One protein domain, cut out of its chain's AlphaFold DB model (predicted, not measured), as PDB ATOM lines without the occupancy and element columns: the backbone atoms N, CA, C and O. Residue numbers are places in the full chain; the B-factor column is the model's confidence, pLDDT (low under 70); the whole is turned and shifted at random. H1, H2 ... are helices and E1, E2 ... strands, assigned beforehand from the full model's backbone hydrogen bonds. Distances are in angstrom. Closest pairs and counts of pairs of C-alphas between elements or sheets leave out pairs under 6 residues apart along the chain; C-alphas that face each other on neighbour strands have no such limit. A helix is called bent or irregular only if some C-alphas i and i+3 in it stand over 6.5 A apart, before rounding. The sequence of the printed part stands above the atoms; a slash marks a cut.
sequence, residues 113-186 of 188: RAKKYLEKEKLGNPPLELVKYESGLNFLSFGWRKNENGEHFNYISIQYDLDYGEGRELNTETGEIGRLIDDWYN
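This is residues 113 to 186 of the 188 residues of an uncharacterized protein of Chryseobacterium indoltheticum (UniProt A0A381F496). A single strongly twisted sheet of four antiparallel strands forms an elongated slab, and two short helices, H1 and H2, sit at the end of it away from the turn between E1 and E2. The printed part has 74 residues, with two named helices followed by four named strands, in sheet order E1, E2, E3, E4; the class is mixed. It is only just compact, close to loose, with a radius of gyration of the C-alphas of 13.2 A and spans of 39 by 21 by 19 A.

H1 is residues 113 to 121, 12.2 A long, with C-alpha 113 at (153.721, 171.574, 110.699). H2 is residues 128 to 132; it is irregular, but only just, with C-alphas 129 and 132 6.6 A apart. E1, residues 137 to 146, is 26.0 A long and bends by 58 degrees at residue 143. E2 is residues 152 to 160, 25.8 A, and E3 is residues 164 to 170, 19.0 A. E4, residues 177 to 185, bends by 72 degrees at residue 180 and ends with C-alpha 185 at (157.126, 175.151, 117.651).

H1 only grazes the sheet, with residues 113 to 117; its closest C-alphas to E3 are those of Ala 114 and Gly 165, 7.5 A. H2 only grazes it too, with residues 128 to 131; Val 131 and Leu 137 of E1 have the closest C-alphas, 5.2 A. H1 and H2 are apart. The strands form a meander, each the antiparallel neighbour of the one before, in three hairpins. Within hydrogen-bond range are N 155 and O 143, 2.8 A, between E1 and E2; N 158 and O 166, 2.8 A, between E2 and E3; and N 167 and O 182, 2.8 A, between E3 and E4. Edge strands E1 and E4 are apart. Every O i to N i+4 pair is within range in H1; in H2 0 of 1 is, and 1 of 2 O i to N i+3 pairs.

The C-alphas farthest apart, those of Lys 132 and Asn 149, are 40.7 A apart. The printed part has no cut and no long link. Its mean pLDDT is 94.6, and no printed residue is under 70.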
ATOM      1  N   ARG A 113     152.908 170.390 110.427       96.75
ATOM      2  CA  ARG A 113     153.721 171.574 110.699       96.75
ATOM      3  C   ARG A 113     154.989 171.593 109.851       96.75
ATOM      4  O   ARG A 113     155.228 172.603 109.190       96.75
ATOM      5  N   ALA A 114     155.741 170.488 109.814       97.38
ATOM      6  CA  ALA A 114     156.935 170.385 108.980       97.38
ATOM      7  C   ALA A 114     156.589 170.605 107.511       97.38
ATOM      8  O   ALA A 114     157.191 171.454 106.865       97.38
ATOM      9  N   LYS A 115     155.563 169.923 106.991       97.88
ATOM     10  CA  LYS A 115     155.145 170.071 105.586       97.88
ATOM     11  C   LYS A 115     154.858 171.527 105.219       97.88
ATOM     12  O   LYS A 115     155.387 172.016 104.225       97.88
ATOM     13  N   LYS A 116     154.081 172.238 106.047       97.38
ATOM     14  CA  LYS A 116     153.757 173.660 105.833       97.38
ATOM     15  C   LYS A 116     154.991 174.556 105.889       97.38
ATOM     16  O   LYS A 116     155.102 175.485 105.093       97.38
ATOM     17  N   TYR A 117     155.895 174.298 106.829       96.19
ATOM     18  CA  TYR A 117     157.146 175.041 106.956       96.19
ATOM     19  C   TYR A 117     158.035 174.838 105.720       96.19
ATOM     20  O   TYR A 117     158.435 175.811 105.085       96.19
ATOM     21  N   LEU A 118     158.262 173.585 105.317       97.31
ATOM     22  CA  LEU A 118     159.090 173.243 104.159       97.31
ATOM     23  C   LEU A 118     158.531 173.831 102.858       97.31
ATOM     24  O   LEU A 118     159.297 174.327 102.036       97.31
ATOM     25  N   GLU A 119     157.207 173.835 102.683       97.81
ATOM     26  CA  GLU A 119     156.553 174.475 101.537       97.81
ATOM     27  C   GLU A 119     156.752 175.998 101.540       97.81
ATOM     28  O   GLU A 119     157.145 176.577 100.524       97.81
ATOM     29  N   LYS A 120     156.524 176.647 102.689       97.06
ATOM     30  CA  LYS A 120     156.680 178.100 102.861       97.06
ATOM     31  C   LYS A 120     158.113 178.555 102.578       97.06
ATOM     32  O   LYS A 120     158.306 179.541 101.866       97.06
ATOM     33  N   GLU A 121     159.093 177.831 103.111       96.19
ATOM     34  CA  GLU A 121     160.521 178.155 102.999       96.19
ATOM     35  C   GLU A 121     161.186 177.548 101.747       96.19
ATOM     36  O   GLU A 121     162.344 177.843 101.455       96.19
ATOM     37  N   LYS A 122     160.448 176.749 100.961       97.25
ATOM     38  CA  LYS A 122     160.910 176.067  99.735       97.25
ATOM     39  C   LYS A 122     162.116 175.145  99.968       97.25
ATOM     40  O   LYS A 122     163.075 175.164  99.195       97.25
ATOM     41  N   LEU A 123     162.056 174.342 101.026       96.62
ATOM     42  CA  LEU A 123     163.114 173.420 101.448       96.62
ATOM     43  C   LEU A 123     162.826 171.967 101.039       96.62
ATOM     44  O   LEU A 123     161.679 171.590 100.784       96.62
ATOM     45  N   GLY A 124     163.877 171.140 100.997       97.38
ATOM     46  CA  GLY A 124     163.763 169.692 100.802       97.38
ATOM     47  C   GLY A 124     163.172 168.957 102.012       97.38
ATOM     48  O   GLY A 124     163.003 169.527 103.088       97.38
ATOM     49  N   ASN A 125     162.871 167.664 101.849       97.44
ATOM     50  CA  ASN A 125     162.432 166.797 102.945       97.44
ATOM     51  C   ASN A 125     163.250 165.485 102.984       97.44
ATOM     52  O   ASN A 125     163.026 164.626 102.122       97.44
ATOM     53  N   PRO A 126     164.168 165.304 103.954       96.69
ATOM     54  CA  PRO A 126     164.488 166.235 105.045       96.69
ATOM     55  C   PRO A 126     165.197 167.521 104.561       96.69
ATOM     56  O   PRO A 126     165.827 167.500 103.501       96.69
ATOM     57  N   PRO A 127     165.123 168.635 105.317       96.50
ATOM     58  CA  PRO A 127     165.715 169.923 104.938       96.50
ATOM     59  C   PRO A 127     167.227 169.959 105.213       96.50
ATOM     60  O   PRO A 127     167.706 170.652 106.113       96.50
ATOM     61  N   LEU A 128     167.998 169.169 104.461       95.62
ATOM     62  CA  LEU A 128     169.450 169.016 104.646       95.62
ATOM     63  C   LEU A 128     170.218 170.339 104.516       95.62
ATOM     64  O   LEU A 128     171.312 170.484 105.060       95.62
ATOM     65  N   GLU A 129     169.644 171.327 103.836       93.56
ATOM     66  CA  GLU A 129     170.195 172.672 103.706       93.56
ATOM     67  C   GLU A 129     170.327 173.391 105.051       93.56
ATOM     68  O   GLU A 129     171.155 174.295 105.167       93.56
ATOM     69  N   LEU A 130     169.547 173.005 106.064       93.31
ATOM     70  CA  LEU A 130     169.582 173.619 107.391       93.31
ATOM     71  C   LEU A 130     170.765 173.137 108.241       93.31
ATOM     72  O   LEU A 130     171.164 173.840 109.163       93.31
ATOM     73  N   VAL A 131     171.401 172.011 107.897       91.06
ATOM     74  CA  VAL A 131     172.525 171.416 108.657       91.06
ATOM     75  C   VAL A 131     173.717 172.375 108.812       91.06
ATOM     76  O   VAL A 131     174.519 172.234 109.731       91.06
ATOM     77  N   LYS A 132     173.843 173.375 107.931       84.50
ATOM     78  CA  LYS A 132     174.902 174.398 107.998       84.50
ATOM     79  C   LYS A 132     174.805 175.323 109.218       84.50
ATOM     80  O   LYS A 132     175.774 176.024 109.502       84.50
ATOM     81  N   TYR A 133     173.651 175.376 109.881       84.12
ATOM     82  CA  TYR A 133     173.425 176.198 111.063       84.12
ATOM     83  C   TYR A 133     173.372 175.322 112.311       84.12
ATOM     84  O   TYR A 133     172.910 174.180 112.271       84.12
ATOM     85  N   GLU A 134     173.839 175.870 113.431       77.81
ATOM     86  CA  GLU A 134     173.682 175.218 114.726       77.81
ATOM     87  C   GLU A 134     172.196 174.958 114.994       77.81
ATOM     88  O   GLU A 134     171.368 175.850 114.814       77.81
ATOM     89  N   SER A 135     171.864 173.714 115.354       80.56
ATOM     90  CA  SER A 135     170.485 173.255 115.585       80.56
ATOM     91  C   SER A 135     169.533 173.431 114.387       80.56
ATOM     92  O   SER A 135     168.316 173.547 114.549       80.56
ATOM     93  N   GLY A 136     170.074 173.456 113.163       92.12
ATOM     94  CA  GLY A 136     169.270 173.580 111.948       92.12
ATOM     95  C   GLY A 136     168.573 172.283 111.522       92.12
ATOM     96  O   GLY A 136     167.462 172.341 111.005       92.12
ATOM     97  N   LEU A 137     169.191 171.118 111.744       95.38
ATOM     98  CA  LEU A 137     168.559 169.802 111.589       95.38
ATOM     99  C   LEU A 137     169.356 168.747 112.360       95.38
ATOM    100  O   LEU A 137     170.503 168.474 112.006       95.38
ATOM    101  N   ASN A 138     168.762 168.133 113.378       95.19
ATOM    102  CA  ASN A 138     169.408 167.094 114.186       95.19
ATOM    103  C   ASN A 138     168.381 166.277 114.963       95.19
ATOM    104  O   ASN A 138     167.243 166.701 115.171       95.19
ATOM    105  N   PHE A 139     168.818 165.137 115.487       95.62
ATOM    106  CA  PHE A 139     168.107 164.550 116.607       95.62
ATOM    107  C   PHE A 139     168.399 165.350 117.876       95.62
ATOM    108  O   PHE A 139     169.557 165.668 118.174       95.62
ATOM    109  N   LEU A 140     167.345 165.695 118.609       92.56
ATOM    110  CA  LEU A 140     167.422 166.582 119.767       92.56
ATOM    111  C   LEU A 140     167.433 165.802 121.083       92.56
ATOM    112  O   LEU A 140     168.210 166.109 121.983       92.56
ATOM    113  N   SER A 141     166.572 164.797 121.214       91.81
ATOM    114  CA  SER A 141     166.426 164.038 122.450       91.81
ATOM    115  C   SER A 141     165.879 162.635 122.219       91.81
ATOM    116  O   SER A 141     165.248 162.336 121.204       91.81
ATOM    117  N   PHE A 142     166.107 161.792 123.220       93.38
ATOM    118  CA  PHE A 142     165.485 160.489 123.378       93.38
ATOM    119  C   PHE A 142     164.645 160.473 124.647       93.38
ATOM    120  O   PHE A 142     164.969 161.152 125.625       93.38
ATOM    121  N   GLY A 143     163.629 159.624 124.676       91.31
ATOM    122  CA  GLY A 143     162.993 159.246 125.921       91.31
ATOM    123  C   GLY A 143     162.100 158.032 125.764       91.31
ATOM    124  O   GLY A 143     162.061 157.371 124.727       91.31
ATOM    125  N   TRP A 144     161.336 157.770 126.815       92.00
ATOM    126  CA  TRP A 144     160.280 156.773 126.789       92.00
ATOM    127  C   TRP A 144     158.927 157.461 126.828       92.00
ATOM    128  O   TRP A 144     158.721 158.459 127.524       92.00
ATOM    129  N   ARG A 145     157.980 156.901 126.088       92.50
ATOM    130  CA  ARG A 145     156.571 157.296 126.113       92.50
ATOM    131  C   ARG A 145     155.724 156.059 126.370       92.50
ATOM    132  O   ARG A 145     156.189 154.946 126.151       92.50
ATOM    133  N   LYS A 146     154.497 156.257 126.849       93.31
ATOM    134  CA  LYS A 146     153.497 155.191 126.990       93.31
ATOM    135  C   LYS A 146     152.456 155.331 125.889       93.31
ATOM    136  O   LYS A 146     152.035 156.449 125.596       93.31
ATOM    137  N   ASN A 147     152.056 154.220 125.285       92.31
ATOM    138  CA  ASN A 147     150.904 154.189 124.387       92.31
ATOM    139  C   ASN A 147     149.582 154.131 125.185       92.31
ATOM    140  O   ASN A 147     149.582 154.115 126.418       92.31
ATOM    141  N   GLU A 148     148.450 154.085 124.481       92.81
ATOM    142  CA  GLU A 148     147.107 154.016 125.084       92.81
ATOM    143  C   GLU A 148     146.884 152.750 125.933       92.81
ATOM    144  O   GLU A 148     146.091 152.769 126.871       92.81
ATOM    145  N   ASN A 149     147.634 151.677 125.661       95.00
ATOM    146  CA  ASN A 149     147.617 150.434 126.438       95.00
ATOM    147  C   ASN A 149     148.548 150.486 127.666       95.00
ATOM    148  O   ASN A 149     148.631 149.521 128.423       95.00
ATOM    149  N   GLY A 150     149.270 151.594 127.869       92.31
ATOM    150  CA  GLY A 150     150.252 151.756 128.939       92.31
ATOM    151  C   GLY A 150     151.618 151.119 128.657       92.31
ATOM    152  O   GLY A 150     152.474 151.128 129.543       92.31
ATOM    153  N   GLU A 151     151.847 150.594 127.452       92.94
ATOM    154  CA  GLU A 151     153.119 149.985 127.059       92.94
ATOM    155  C   GLU A 151     154.145 151.072 126.735       92.94
ATOM    156  O   GLU A 151     153.844 152.042 126.031       92.94
ATOM    157  N   HIS A 152     155.364 150.910 127.251       93.06
ATOM    158  CA  HIS A 152     156.454 151.828 126.950       93.06
ATOM    159  C   HIS A 152     157.010 151.577 125.550       93.06
ATOM    160  O   HIS A 152     157.215 150.432 125.151       93.06
ATOM    161  N   PHE A 153     157.335 152.653 124.844       94.69
ATOM    162  CA  PHE A 153     158.063 152.612 123.584       94.69
ATOM    163  C   PHE A 153     159.169 153.671 123.561       94.69
ATOM    164  O   PHE A 153     159.154 154.646 124.322       94.69
ATOM    165  N   ASN A 154     160.153 153.445 122.695       96.19
ATOM    166  CA  ASN A 154     161.280 154.340 122.476       96.19
ATOM    167  C   ASN A 154     160.821 155.544 121.641       96.19
ATOM    168  O   ASN A 154     160.274 155.378 120.551       96.19
ATOM    169  N   TYR A 155     161.051 156.749 122.145       96.25
ATOM    170  CA  TYR A 155     160.703 158.007 121.491       96.25
ATOM    171  C   TYR A 155     161.977 158.766 121.137       96.25
ATOM    172  O   TYR A 155     162.889 158.869 121.957       96.25
ATOM    173  N   ILE A 156     162.017 159.334 119.938       97.25
ATOM    174  CA  ILE A 156     163.099 160.201 119.487       97.25
ATOM    175  C   ILE A 156     162.531 161.484 118.896       97.25
ATOM    176  O   ILE A 156     161.515 161.464 118.201       97.25
ATOM    177  N   SER A 157     163.187 162.602 119.174       96.38
ATOM    178  CA  SER A 157     162.783 163.918 118.697       96.38
ATOM    179  C   SER A 157     163.744 164.416 117.615       96.38
ATOM    180  O   SER A 157     164.966 164.269 117.722       96.38
ATOM    181  N   ILE A 158     163.181 164.984 116.554       96.94
ATOM    182  CA  ILE A 158     163.897 165.600 115.437       96.94
ATOM    183  C   ILE A 158     163.621 167.096 115.493       96.94
ATOM    184  O   ILE A 158     162.466 167.510 115.420       96.94
ATOM    185  N   GLN A 159     164.670 167.899 115.615       95.88
ATOM    186  CA  GLN A 159     164.603 169.355 115.559       95.88
ATOM    187  C   GLN A 159     164.984 169.831 114.163       95.88
ATOM    188  O   GLN A 159     165.899 169.278 113.548       95.88
ATOM    189  N   TYR A 160     164.303 170.866 113.682       95.44
ATOM    190  CA  TYR A 160     164.660 171.590 112.470       95.44
ATOM    191  C   TYR A 160     164.408 173.087 112.647       95.44
ATOM    192  O   TYR A 160     163.479 173.494 113.338       95.44
ATOM    193  N   ASP A 161     165.262 173.901 112.032       93.12
ATOM    194  CA  ASP A 161     165.200 175.367 112.078       93.12
ATOM    195  C   ASP A 161     165.040 175.950 113.494       93.12
ATOM    196  O   ASP A 161     164.182 176.801 113.711       93.12
ATOM    197  N   LEU A 162     165.852 175.466 114.451       87.38
ATOM    198  CA  LEU A 162     165.911 175.868 115.871       87.38
ATOM    199  C   LEU A 162     164.633 175.623 116.691       87.38
ATOM    200  O   LEU A 162     164.677 174.983 117.743       87.38
ATOM    201  N   ASP A 163     163.497 176.101 116.215       90.50
ATOM    202  CA  ASP A 163     162.267 176.222 116.986       90.50
ATOM    203  C   ASP A 163     161.262 175.129 116.662       90.50
ATOM    204  O   ASP A 163     160.341 174.895 117.445       90.50
ATOM    205  N   TYR A 164     161.434 174.440 115.535       95.56
ATOM    206  CA  TYR A 164     160.514 173.412 115.091       95.56
ATOM    207  C   TYR A 164     161.031 172.017 115.408       95.56
ATOM    208  O   TYR A 164     162.233 171.753 115.507       95.56
ATOM    209  N   GLY A 165     160.096 171.086 115.521       96.69
ATOM    210  CA  GLY A 165     160.447 169.683 115.524       96.69
ATOM    211  C   GLY A 165     159.255 168.751 115.553       96.69
ATOM    212  O   GLY A 165     158.098 169.175 115.630       96.69
ATOM    213  N   GLU A 166     159.561 167.465 115.439       97.94
ATOM    214  CA  GLU A 166     158.604 166.377 115.574       97.94
ATOM    215  C   GLU A 166     159.185 165.220 116.379       97.94
ATOM    216  O   GLU A 166     160.377 164.913 116.316       97.94
ATOM    217  N   GLY A 167     158.325 164.579 117.155       98.00
ATOM    218  CA  GLY A 167     158.651 163.432 117.974       98.00
ATOM    219  C   GLY A 167     158.045 162.173 117.401       98.00
ATOM    220  O   GLY A 167     156.871 162.147 117.018       98.00
ATOM    221  N   ARG A 168     158.845 161.115 117.324       98.12
ATOM    222  CA  ARG A 168     158.481 159.882 116.631       98.12
ATOM    223  C   ARG A 168     158.861 158.653 117.427       98.12
ATOM    224  O   ARG A 168     159.755 158.662 118.270       98.12
ATOM    225  N   GLU A 169     158.144 157.583 117.137       97.88
ATOM    226  CA  GLU A 169     158.466 156.250 117.619       97.88
ATOM    227  C   GLU A 169     159.736 155.732 116.933       97.88
ATOM    228  O   GLU A 169     159.868 155.835 115.713       97.88
ATOM    229  N   LEU A 170     160.665 155.184 117.718       98.00
ATOM    230  CA  LEU A 170     161.921 154.609 117.245       98.00
ATOM    231  C   LEU A 170     161.923 153.093 117.452       98.00
ATOM    232  O   LEU A 170     161.849 152.608 118.582       98.00
ATOM    233  N   ASN A 171     162.115 152.336 116.379       97.69
ATOM    234  CA  ASN A 171     162.503 150.938 116.482       97.69
ATOM    235  C   ASN A 171     164.026 150.853 116.630       97.69
ATOM    236  O   ASN A 171     164.774 151.122 115.697       97.69
ATOM    237  N   THR A 172     164.496 150.479 117.816       96.94
ATOM    238  CA  THR A 172     165.929 150.490 118.150       96.94
ATOM    239  C   THR A 172     166.695 149.295 117.598       96.94
ATOM    240  O   THR A 172     167.919 149.329 117.559       96.94
ATOM    241  N   GLU A 173     165.984 148.255 117.162       97.25
ATOM    242  CA  GLU A 173     166.588 147.103 116.497       97.25
ATOM    243  C   GLU A 173     166.937 147.445 115.045       97.25
ATOM    244  O   GLU A 173     168.032 147.132 114.581       97.25
ATOM    245  N   THR A 174     166.011 148.106 114.343       97.19
ATOM    246  CA  THR A 174     166.101 148.372 112.898       97.19
ATOM    247  C   THR A 174     166.551 149.789 112.552       97.19
ATOM    248  O   THR A 174     166.953 150.033 111.418       97.19
ATOM    249  N   GLY A 175     166.473 150.726 113.500       97.06
ATOM    250  CA  GLY A 175     166.701 152.153 113.269       97.06
ATOM    251  C   GLY A 175     165.521 152.867 112.607       97.06
ATOM    252  O   GLY A 175     165.618 154.054 112.304       97.06
ATOM    253  N   GLU A 176     164.404 152.171 112.377       97.88
ATOM    254  CA  GLU A 176     163.227 152.755 111.741       97.88
ATOM    255  C   GLU A 176     162.576 153.801 112.653       97.88
ATOM    256  O   GLU A 176     162.196 153.519 113.792       97.88
ATOM    257  N   ILE A 177     162.410 155.014 112.126       98.06
ATOM    258  CA  ILE A 177     161.707 156.107 112.795       98.06
ATOM    259  C   ILE A 177     160.305 156.195 112.196       98.06
ATOM    260  O   ILE A 177     160.101 156.669 111.078       98.06
ATOM    261  N   GLY A 178     159.340 155.675 112.948       96.62
ATOM    262  CA  GLY A 178     158.007 155.331 112.474       96.62
ATOM    263  C   GLY A 178     156.973 156.413 112.759       96.62
ATOM    264  O   GLY A 178     157.056 157.534 112.263       96.62
ATOM    265  N   ARG A 179     155.944 156.059 113.524       97.00
ATOM    266  CA  ARG A 179     154.752 156.882 113.762       97.00
ATOM    267  C   ARG A 179     155.076 158.250 114.386       97.00
ATOM    268  O   ARG A 179     155.898 158.341 115.295       97.00
ATOM    269  N   LEU A 180     154.371 159.288 113.925       98.00
ATOM    270  CA  LEU A 180     154.350 160.617 114.543       98.00
ATOM    271  C   LEU A 180     153.625 160.573 115.891       98.00
ATOM    272  O   LEU A 180     152.507 160.061 115.969       98.00
ATOM    273  N   ILE A 181     154.252 161.129 116.923       97.50
ATOM    274  CA  ILE A 181     153.728 161.177 118.290       97.50
ATOM    275  C   ILE A 181     153.325 162.604 118.664       97.50
ATOM    276  O   ILE A 181     152.210 162.822 119.127       97.50
ATOM    277  N   ASP A 182     154.214 163.571 118.442       96.75
ATOM    278  CA  ASP A 182     153.974 164.991 118.694       96.75
ATOM    279  C   ASP A 182     154.732 165.871 117.683       96.75
ATOM    280  O   ASP A 182     155.630 165.412 116.977       96.75
ATOM    281  N   ASP A 183     154.326 167.136 117.575       97.25
ATOM    282  CA  ASP A 183     155.081 168.192 116.900       97.25
ATOM    283  C   ASP A 183     155.114 169.447 117.774       97.25
ATOM    284  O   ASP A 183     154.261 169.629 118.651       97.25
ATOM    285  N   TRP A 184     156.113 170.306 117.576       95.81
ATOM    286  CA  TRP A 184     156.219 171.552 118.331       95.81
ATOM    287  C   TRP A 184     156.751 172.712 117.496       95.81
ATOM    288  O   TRP A 184     157.345 172.551 116.428       95.81
ATOM    289  N   TYR A 185     156.486 173.903 118.024       93.56
ATOM    290  CA  TYR A 185     157.126 175.151 117.651       93.56
ATOM    291  C   TYR A 185     157.336 175.966 118.929       93.56
ATOM    292  O   TYR A 185     156.358 176.288 119.613       93.56
ATOM    293  N   ASN A 186     158.585 176.265 119.263       86.00
ATOM    294  CA  ASN A 186     158.924 177.082 120.421       86.00
ATOM    295  C   ASN A 186     158.886 178.561 120.013       86.00
ATOM    296  O   ASN A 186     159.680 178.999 119.194       86.00
TER     297      ASN A 186